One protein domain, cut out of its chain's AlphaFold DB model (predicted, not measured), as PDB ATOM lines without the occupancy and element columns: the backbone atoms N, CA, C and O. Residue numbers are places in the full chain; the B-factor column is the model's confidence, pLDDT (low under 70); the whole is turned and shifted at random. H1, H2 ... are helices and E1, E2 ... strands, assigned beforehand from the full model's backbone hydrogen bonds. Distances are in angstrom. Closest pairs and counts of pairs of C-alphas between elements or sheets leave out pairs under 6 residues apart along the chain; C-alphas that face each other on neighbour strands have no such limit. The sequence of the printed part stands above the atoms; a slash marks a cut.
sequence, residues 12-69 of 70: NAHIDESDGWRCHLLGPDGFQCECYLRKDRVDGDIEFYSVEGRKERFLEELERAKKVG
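AT A GLANCE: This is residues 12 to 69 of the 70 residues of an uncharacterized protein of candidate division MSBL1 archaeon SCGC-AAA259J03 (UniProt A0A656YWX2). A small head made of a three-stranded antiparallel sheet, with a long loop at one end and a short helix, H1, at its rim, bears one long straight helix, H2, that sticks out as an arm with residues 50 to 69. Residues 24 to 35 make the loop, which runs out from E2 and folds back to E3. The printed part has 58 residues, with three named strands and then two named helices in the order E1, E2, E3, H1, H2; the sheet's order is E1, E2, E3, and the class is mixed, helices and strands. The whole is only just loose, close to extended, with a radius of gyration of the C-alphas of 15.1 A and spans of 45 by 27 by 15 A, the arm making much of the length.

HOW THE PARTS SIT: E1, residues 14 to 16, and E2, residues 20 to 23, form a hairpin with a tight link, antiparallel at 144 degrees; N 15 and O 22 are within hydrogen-bond range at 2.9 A, and the C-alphas of 14 and 23, which face each other, are 4.2 A apart. E2 and E3, residues 36 to 38, are also a hairpin, antiparallel at 159 degrees, with N 21 and O 37 at 2.8 A and N 37 and O 21 at 2.8 A. E1, E2 and E3 form a meander, each strand the antiparallel neighbour of the one before, and E1 and E3 are the edge strands. H1, residues 46 to 49, is on the sheet but only grazes it; its closest C-alphas to E3 are those of Leu 37 and Tyr 49, 7.7 A apart. H2, residues 51 to 68, is close to H1 but not clearly touching, the closest C-alphas being those of Glu 47 and Gly 53 at 7.5 A. H2 is not on the sheet, and it is apart from E1, E2 and E3. In H2 every O i to N i+4 pair is within hydrogen-bond range; H1 is too short for such a pair, and its one O i to N i+3 pair is within range.

IN THESE COORDINATES: E1 begins at C-alpha 14, (42.552, 25.688, 137.921), and is 6.6 A long. E2 is 10.0 A long, E3 6.5 A and H1 5.8 A. H2 is 25.7 A long, from C-alpha 51 at (42.631, 33.867, 149.386) to C-alpha 68 at (52.185, 57.067, 155.158).

THE WHOLE: The two C-alphas farthest apart are those of Gly 30 and Gly 69, at 46.1 A. Without residues 50 to 69, which stand free, the body spans 32 by 17 by 14 A. The link from E2 to E3, of 12 residues, is long. The printed part has no cut, its mean pLDDT is 92.9, and no printed residue is under 70.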
ATOM      1  N   ASN A  12      43.530  23.942 142.954       95.31
ATOM      2  CA  ASN A  12      43.820  22.731 142.183       95.31
ATOM      3  C   ASN A  12      42.810  22.447 141.054       95.31
ATOM      4  O   ASN A  12      43.096  21.636 140.178       95.31
ATOM      5  N   ALA A  13      41.647  23.103 141.060       95.88
ATOM      6  CA  ALA A  13      40.688  23.029 139.969       95.88
ATOM      7  C   ALA A  13      41.000  24.003 138.824       95.88
ATOM      8  O   ALA A  13      40.255  24.051 137.843       95.88
ATOM      9  N   HIS A  14      42.059  24.803 138.962       96.50
ATOM     10  CA  HIS A  14      42.552  25.688 137.921       96.50
ATOM     11  C   HIS A  14      43.647  24.968 137.130       96.50
ATOM     12  O   HIS A  14      44.790  24.859 137.570       96.50
ATOM     13  N   ILE A  15      43.271  24.439 135.969       96.12
ATOM     14  CA  ILE A  15      44.151  23.637 135.122       96.12
ATOM     15  C   ILE A  15      44.983  24.557 134.242       96.12
ATOM     16  O   ILE A  15      44.479  25.546 133.711       96.12
ATOM     17  N   ASP A  16      46.260  24.223 134.106       95.88
ATOM     18  CA  ASP A  16      47.188  24.920 133.229       95.88
ATOM     19  C   ASP A  16      46.795  24.726 131.754       95.88
ATOM     20  O   ASP A  16      46.869  23.619 131.223       95.88
ATOM     21  N   GLU A  17      46.386  25.811 131.098       95.00
ATOM     22  CA  GLU A  17      46.042  25.862 129.673       95.00
ATOM     23  C   GLU A  17      47.077  26.677 128.876       95.00
ATOM     24  O   GLU A  17      46.747  27.359 127.910       95.00
ATOM     25  N   SER A  18      48.353  26.602 129.270       90.19
ATOM     26  CA  SER A  18      49.493  27.352 128.712       90.19
ATOM     27  C   SER A  18      49.505  28.827 129.116       90.19
ATOM     28  O   SER A  18      50.348  29.230 129.919       90.19
ATOM     29  N   ASP A  19      48.547  29.614 128.629       89.94
ATOM     30  CA  ASP A  19      48.508  31.080 128.795       89.94
ATOM     31  C   ASP A  19      48.056  31.524 130.205       89.94
ATOM     32  O   ASP A  19      48.177  32.689 130.604       89.94
ATOM     33  N   GLY A  20      47.546  30.581 130.994       94.88
ATOM     34  CA  GLY A  20      46.970  30.816 132.309       94.88
ATOM     35  C   GLY A  20      46.334  29.555 132.870       94.88
ATOM     36  O   GLY A  20      46.379  28.493 132.245       94.88
ATOM     37  N   TRP A  21      45.733  29.679 134.049       96.75
ATOM     38  CA  TRP A  21      45.014  28.587 134.693       96.75
ATOM     39  C   TRP A  21      43.509  28.832 134.662       96.75
ATOM     40  O   TRP A  21      43.024  29.814 135.230       96.75
ATOM     41  N   ARG A  22      42.762  27.939 134.012       96.81
ATOM     42  CA  ARG A  22      41.299  28.026 133.897       96.81
ATOM     43  C   ARG A  22      40.633  27.165 134.954       96.81
ATOM     44  O   ARG A  22      41.018  26.015 135.126       96.81
ATOM     45  N   CYS A  23      39.608  27.682 135.625       97.31
ATOM     46  CA  CYS A  23      38.788  26.874 136.525       97.31
ATOM     47  C   CYS A  23      37.900  25.890 135.744       97.31
ATOM     48  O   CYS A  23      37.217  26.270 134.794       97.31
ATOM     49  N   HIS A  24      37.871  24.629 136.174       95.75
ATOM     50  CA  HIS A  24      37.040  23.573 135.573       95.75
ATOM     51  C   HIS A  24      35.901  23.084 136.485       95.75
ATOM     52  O   HIS A  24      35.242  22.096 136.173       95.75
ATOM     53  N   LEU A  25      35.632  23.767 137.606       96.69
ATOM     54  CA  LEU A  25      34.436  23.495 138.420       96.69
ATOM     55  C   LEU A  25      33.201  24.204 137.868       96.69
ATOM     56  O   LEU A  25      33.306  25.229 137.196       96.69
ATOM     57  N   LEU A  26      32.030  23.675 138.216       96.25
ATOM     58  CA  LEU A  26      30.751  24.318 137.939       96.25
ATOM     59  C   LEU A  26      30.485  25.447 138.941       96.25
ATOM     60  O   LEU A  26      30.770  25.311 140.131       96.25
ATOM     61  N   GLY A  27      29.927  26.548 138.452       89.94
ATOM     62  CA  GLY A  27      29.356  27.604 139.270       89.94
ATOM     63  C   GLY A  27      27.977  27.228 139.833       89.94
ATOM     64  O   GLY A  27      27.429  26.166 139.523       89.94
ATOM     65  N   PRO A  28      27.378  28.106 140.658       88.31
ATOM     66  CA  PRO A  28      26.041  27.895 141.226       88.31
ATOM     67  C   PRO A  28      24.918  27.805 140.182       88.31
ATOM     68  O   PRO A  28      23.847  27.280 140.471       88.31
ATOM     69  N   ASP A  29      25.159  28.334 138.985       93.50
ATOM     70  CA  ASP A  29      24.276  28.286 137.819       93.50
ATOM     71  C   ASP A  29      24.380  26.968 137.030       93.50
ATOM     72  O   ASP A  29      23.621  26.754 136.087       93.50
ATOM     73  N   GLY A  30      25.292  26.072 137.424       93.44
ATOM     74  CA  GLY A  30      25.536  24.794 136.761       93.44
ATOM     75  C   GLY A  30      26.403  24.891 135.503       93.44
ATOM     76  O   GLY A  30      26.644  23.862 134.870       93.44
ATOM     77  N   PHE A  31      26.897  26.080 135.147       95.94
ATOM     78  CA  PHE A  31      27.833  26.272 134.039       95.94
ATOM     79  C   PHE A  31      29.278  26.217 134.531       95.94
ATOM     80  O   PHE A  31      29.557  26.418 135.712       95.94
ATOM     81  N   GLN A  32      30.224  25.920 133.638       96.00
ATOM     82  CA  GLN A  32      31.642  25.947 133.994       96.00
ATOM     83  C   GLN A  32      32.050  27.358 134.435       96.00
ATOM     84  O   GLN A  32      31.749  28.345 133.771       96.00
ATOM     85  N   CYS A  33      32.780  27.441 135.545       96.00
ATOM     86  CA  CYS A  33      33.333  28.685 136.050       96.00
ATOM     87  C   CYS A  33      34.264  29.331 135.014       96.00
ATOM     88  O   CYS A  33      35.215  28.715 134.538       96.00
ATOM     89  N   GLU A  34      34.043  30.611 134.722       94.94
ATOM     90  CA  GLU A  34      34.813  31.357 133.716       94.94
ATOM     91  C   GLU A  34      36.126  31.952 134.260       94.94
ATOM     92  O   GLU A  34      36.809  32.715 133.576       94.94
ATOM     93  N   CYS A  35      36.498  31.618 135.500       95.69
ATOM     94  CA  CYS A  35      37.707  32.135 136.133       95.69
ATOM     95  C   CYS A  35      38.964  31.717 135.357       95.69
ATOM     96  O   CYS A  35      39.190  30.530 135.100       95.69
ATOM     97  N   TYR A  36      39.797  32.708 135.030       95.75
ATOM     98  CA  TYR A  36      41.046  32.537 134.299       95.75
ATOM     99  C   TYR A  36      42.174  33.336 134.959       95.75
ATOM    100  O   TYR A  36      42.155  34.568 134.987       95.75
ATOM    101  N   LEU A  37      43.159  32.627 135.503       95.31
ATOM    102  CA  LEU A  37      44.270  33.187 136.266       95.31
ATOM    103  C   LEU A  37      45.484  33.375 135.356       95.31
ATOM    104  O   LEU A  37      45.976  32.421 134.759       95.31
ATOM    105  N   ARG A  38      45.973  34.609 135.239       94.00
ATOM    106  CA  ARG A  38      47.059  34.957 134.315       94.00
ATOM    107  C   ARG A  38      48.423  34.684 134.947       94.00
ATOM    108  O   ARG A  38      48.643  35.020 136.111       94.00
ATOM    109  N   LYS A  39      49.343  34.106 134.173       93.75
ATOM    110  CA  LYS A  39      50.713  33.785 134.615       93.75
ATOM    111  C   LYS A  39      51.676  34.968 134.564       93.75
ATOM    112  O   LYS A  39      52.620  35.024 135.347       93.75
ATOM    113  N   ASP A  40      51.408  35.916 133.670       88.31
ATOM    114  CA  ASP A  40      52.241  37.093 133.384       88.31
ATOM    115  C   ASP A  40      52.555  37.959 134.617       88.31
ATOM    116  O   ASP A  40      53.582  38.630 134.653       88.31
ATOM    117  N   ARG A  41      51.689  37.940 135.634       77.50
ATOM    118  CA  ARG A  41      51.820  38.765 136.844       77.50
ATOM    119  C   ARG A  41      52.388  38.046 138.063       77.50
ATOM    120  O   ARG A  41      52.582  38.702 139.083       77.50
ATOM    121  N   VAL A  42      52.590  36.732 137.996       85.06
ATOM    122  CA  VAL A  42      52.765  35.899 139.201       85.06
ATOM    123  C   VAL A  42      53.944  34.934 139.125       85.06
ATOM    124  O   VAL A  42      54.012  34.000 139.911       85.06
ATOM    125  N   ASP A  43      54.848  35.136 138.163       85.50
ATOM    126  CA  ASP A  43      56.034  34.291 137.934       85.50
ATOM    127  C   ASP A  43      55.717  32.782 137.878       85.50
ATOM    128  O   ASP A  43      56.462  31.930 138.350       85.50
ATOM    129  N   GLY A  44      54.545  32.438 137.335       86.56
ATOM    130  CA  GLY A  44      54.103  31.048 137.235       86.56
ATOM    131  C   GLY A  44      53.700  30.378 138.558       86.56
ATOM    132  O   GLY A  44      53.372  29.193 138.525       86.56
ATOM    133  N   ASP A  45      53.644  31.093 139.685       91.75
ATOM    134  CA  ASP A  45      53.155  30.552 140.957       91.75
ATOM    135  C   ASP A  45      51.649  30.797 141.141       91.75
ATOM    136  O   ASP A  45      51.178  31.922 141.339       91.75
ATOM    137  N   ILE A  46      50.870  29.715 141.095       93.56
ATOM    138  CA  ILE A  46      49.417  29.762 141.262       93.56
ATOM    139  C   ILE A  46      48.993  30.116 142.697       93.56
ATOM    140  O   ILE A  46      47.919  30.696 142.884       93.56
ATOM    141  N   GLU A  47      49.829  29.848 143.707       93.62
ATOM    142  CA  GLU A  47      49.544  30.187 145.111       93.62
ATOM    143  C   GLU A  47      49.476  31.704 145.331       93.62
ATOM    144  O   GLU A  47      48.866  32.172 146.300       93.62
ATOM    145  N   PHE A  48      49.979  32.507 144.383       93.56
ATOM    146  CA  PHE A  48      49.720  33.944 144.348       93.56
ATOM    147  C   PHE A  48      48.218  34.262 144.408       93.56
ATOM    148  O   PHE A  48      47.821  35.239 145.046       93.56
ATOM    149  N   TYR A  49      47.373  33.436 143.788       94.88
ATOM    150  CA  TYR A  49      45.920  33.612 143.763       94.88
ATOM    151  C   TYR A  49      45.205  33.013 144.979       94.88
ATOM    152  O   TYR A  49      43.975  32.947 144.996       94.88
ATOM    153  N   SER A  50      45.935  32.603 146.016       96.12
ATOM    154  CA  SER A  50      45.339  32.153 147.268       96.12
ATOM    155  C   SER A  50      44.583  33.278 147.984       96.12
ATOM    156  O   SER A  50      45.054  34.413 148.106       96.12
ATOM    157  N   VAL A  51      43.390  32.965 148.501       95.31
ATOM    158  CA  VAL A  51      42.631  33.867 149.386       95.31
ATOM    159  C   VAL A  51      43.474  34.261 150.599       95.31
ATOM    160  O   VAL A  51      43.515  35.438 150.949       95.31
ATOM    161  N   GLU A  52      44.155  33.300 151.225       93.88
ATOM    162  CA  GLU A  52      44.962  33.555 152.423       93.88
ATOM    163  C   GLU A  52      46.162  34.455 152.114       93.88
ATOM    164  O   GLU A  52      46.315  35.495 152.756       93.88
ATOM    165  N   GLY A  53      46.915  34.178 151.044       91.50
ATOM    166  CA  GLY A  53      48.014  35.049 150.627       91.50
ATOM    167  C   GLY A  53      47.546  36.460 150.251       91.50
ATOM    168  O   GLY A  53      48.232  37.444 150.535       91.50
ATOM    169  N   ARG A  54      46.345  36.617 149.666       92.62
ATOM    170  CA  ARG A  54      45.791  37.958 149.400       92.62
ATOM    171  C   ARG A  54      45.442  38.710 150.684       92.62
ATOM    172  O   ARG A  54      45.658  39.925 150.714       92.62
ATOM    173  N   LYS A  55      44.913  38.027 151.708       93.56
ATOM    174  CA  LYS A  55      44.608  38.626 153.019       93.56
ATOM    175  C   LYS A  55      45.877  39.117 153.710       93.56
ATOM    176  O   LYS A  55      45.887  40.248 154.184       93.56
ATOM    177  N   GLU A  56      46.936  38.313 153.727       94.44
ATOM    178  CA  GLU A  56      48.223  38.697 154.323       94.44
ATOM    179  C   GLU A  56      48.785  39.954 153.655       94.44
ATOM    180  O   GLU A  56      49.007  40.964 154.323       94.44
ATOM    181  N   ARG A  57      48.868  39.958 152.316       91.81
ATOM    182  CA  ARG A  57      49.300  41.141 151.555       91.81
ATOM    183  C   ARG A  57      48.413  42.358 151.807       91.81
ATOM    184  O   ARG A  57      48.910  43.474 151.879       91.81
ATOM    185  N   PHE A  58      47.103  42.162 151.959       93.44
ATOM    186  CA  PHE A  58      46.184  43.257 152.269       93.44
ATOM    187  C   PHE A  58      46.470  43.873 153.645       93.44
ATOM    188  O   PHE A  58      46.459  45.093 153.787       93.44
ATOM    189  N   LEU A  59      46.763  43.053 154.657       95.44
ATOM    190  CA  LEU A  59      47.142  43.541 155.984       95.44
ATOM    191  C   LEU A  59      48.466  44.318 155.946       95.44
ATOM    192  O   LEU A  59      48.574  45.365 156.584       95.44
ATOM    193  N   GLU A  60      49.444  43.857 155.166       95.31
ATOM    194  CA  GLU A  60      50.703  44.578 154.950       95.31
ATOM    195  C   GLU A  60      50.490  45.920 154.236       95.31
ATOM    196  O   GLU A  60      51.040  46.941 154.653       95.31
ATOM    197  N   GLU A  61      49.673  45.939 153.179       94.19
ATOM    198  CA  GLU A  61      49.281  47.148 152.448       94.19
ATOM    199  C   GLU A  61      48.603  48.161 153.383       94.19
ATOM    200  O   GLU A  61      48.965  49.341 153.376       94.19
ATOM    201  N   LEU A  62      47.682  47.700 154.236       95.00
ATOM    202  CA  LEU A  62      47.012  48.528 155.241       95.00
ATOM    203  C   LEU A  62      47.990  49.104 156.267       95.00
ATOM    204  O   LEU A  62      47.915  50.287 156.599       95.00
ATOM    205  N   GLU A  63      48.906  48.288 156.784       95.31
ATOM    206  CA  GLU A  63      49.899  48.738 157.762       95.31
ATOM    207  C   GLU A  63      50.871  49.755 157.154       95.31
ATOM    208  O   GLU A  63      51.250  50.733 157.801       95.31
ATOM    209  N   ARG A  64      51.242  49.575 155.882       94.19
ATOM    210  CA  ARG A  64      52.019  50.572 155.138       94.19
ATOM    211  C   ARG A  64      51.218  51.857 154.965       94.19
ATOM    212  O   ARG A  64      51.747  52.905 155.309       94.19
ATOM    213  N   ALA A  65      49.964  51.791 154.517       92.31
ATOM    214  CA  ALA A  65      49.115  52.970 154.318       92.31
ATOM    215  C   ALA A  65      48.988  53.823 155.594       92.31
ATOM    216  O   ALA A  65      49.226  55.030 155.545       92.31
ATOM    217  N   LYS A  66      48.771  53.183 156.753       92.38
ATOM    218  CA  LYS A  66      48.751  53.852 158.068       92.38
ATOM    219  C   LYS A  66      50.042  54.615 158.378       92.38
ATOM    220  O   LYS A  66      49.987  55.701 158.946       92.38
ATOM    221  N   LYS A  67      51.207  54.069 158.004       88.69
ATOM    222  CA  LYS A  67      52.517  54.719 158.209       88.69
ATOM    223  C   LYS A  67      52.743  55.914 157.283       88.69
ATOM    224  O   LYS A  67      53.503  56.805 157.647       88.69
ATOM    225  N   VAL A  68      52.107  55.937 156.107       89.38
ATOM    226  CA  VAL A  68      52.185  57.067 155.158       89.38
ATOM    227  C   VAL A  68      51.110  58.134 155.438       89.38
ATOM    228  O   VAL A  68      51.161  59.211 154.854       89.38
ATOM    229  N   GLY A  69      50.184  57.889 156.373       70.50
ATOM    230  CA  GLY A  69      49.191  58.876 156.813       70.50
ATOM    231  C   GLY A  69      48.031  59.091 155.835       70.50
ATOM    232  O   GLY A  69      47.529  60.211 155.747       70.50
TER     233      GLY A  69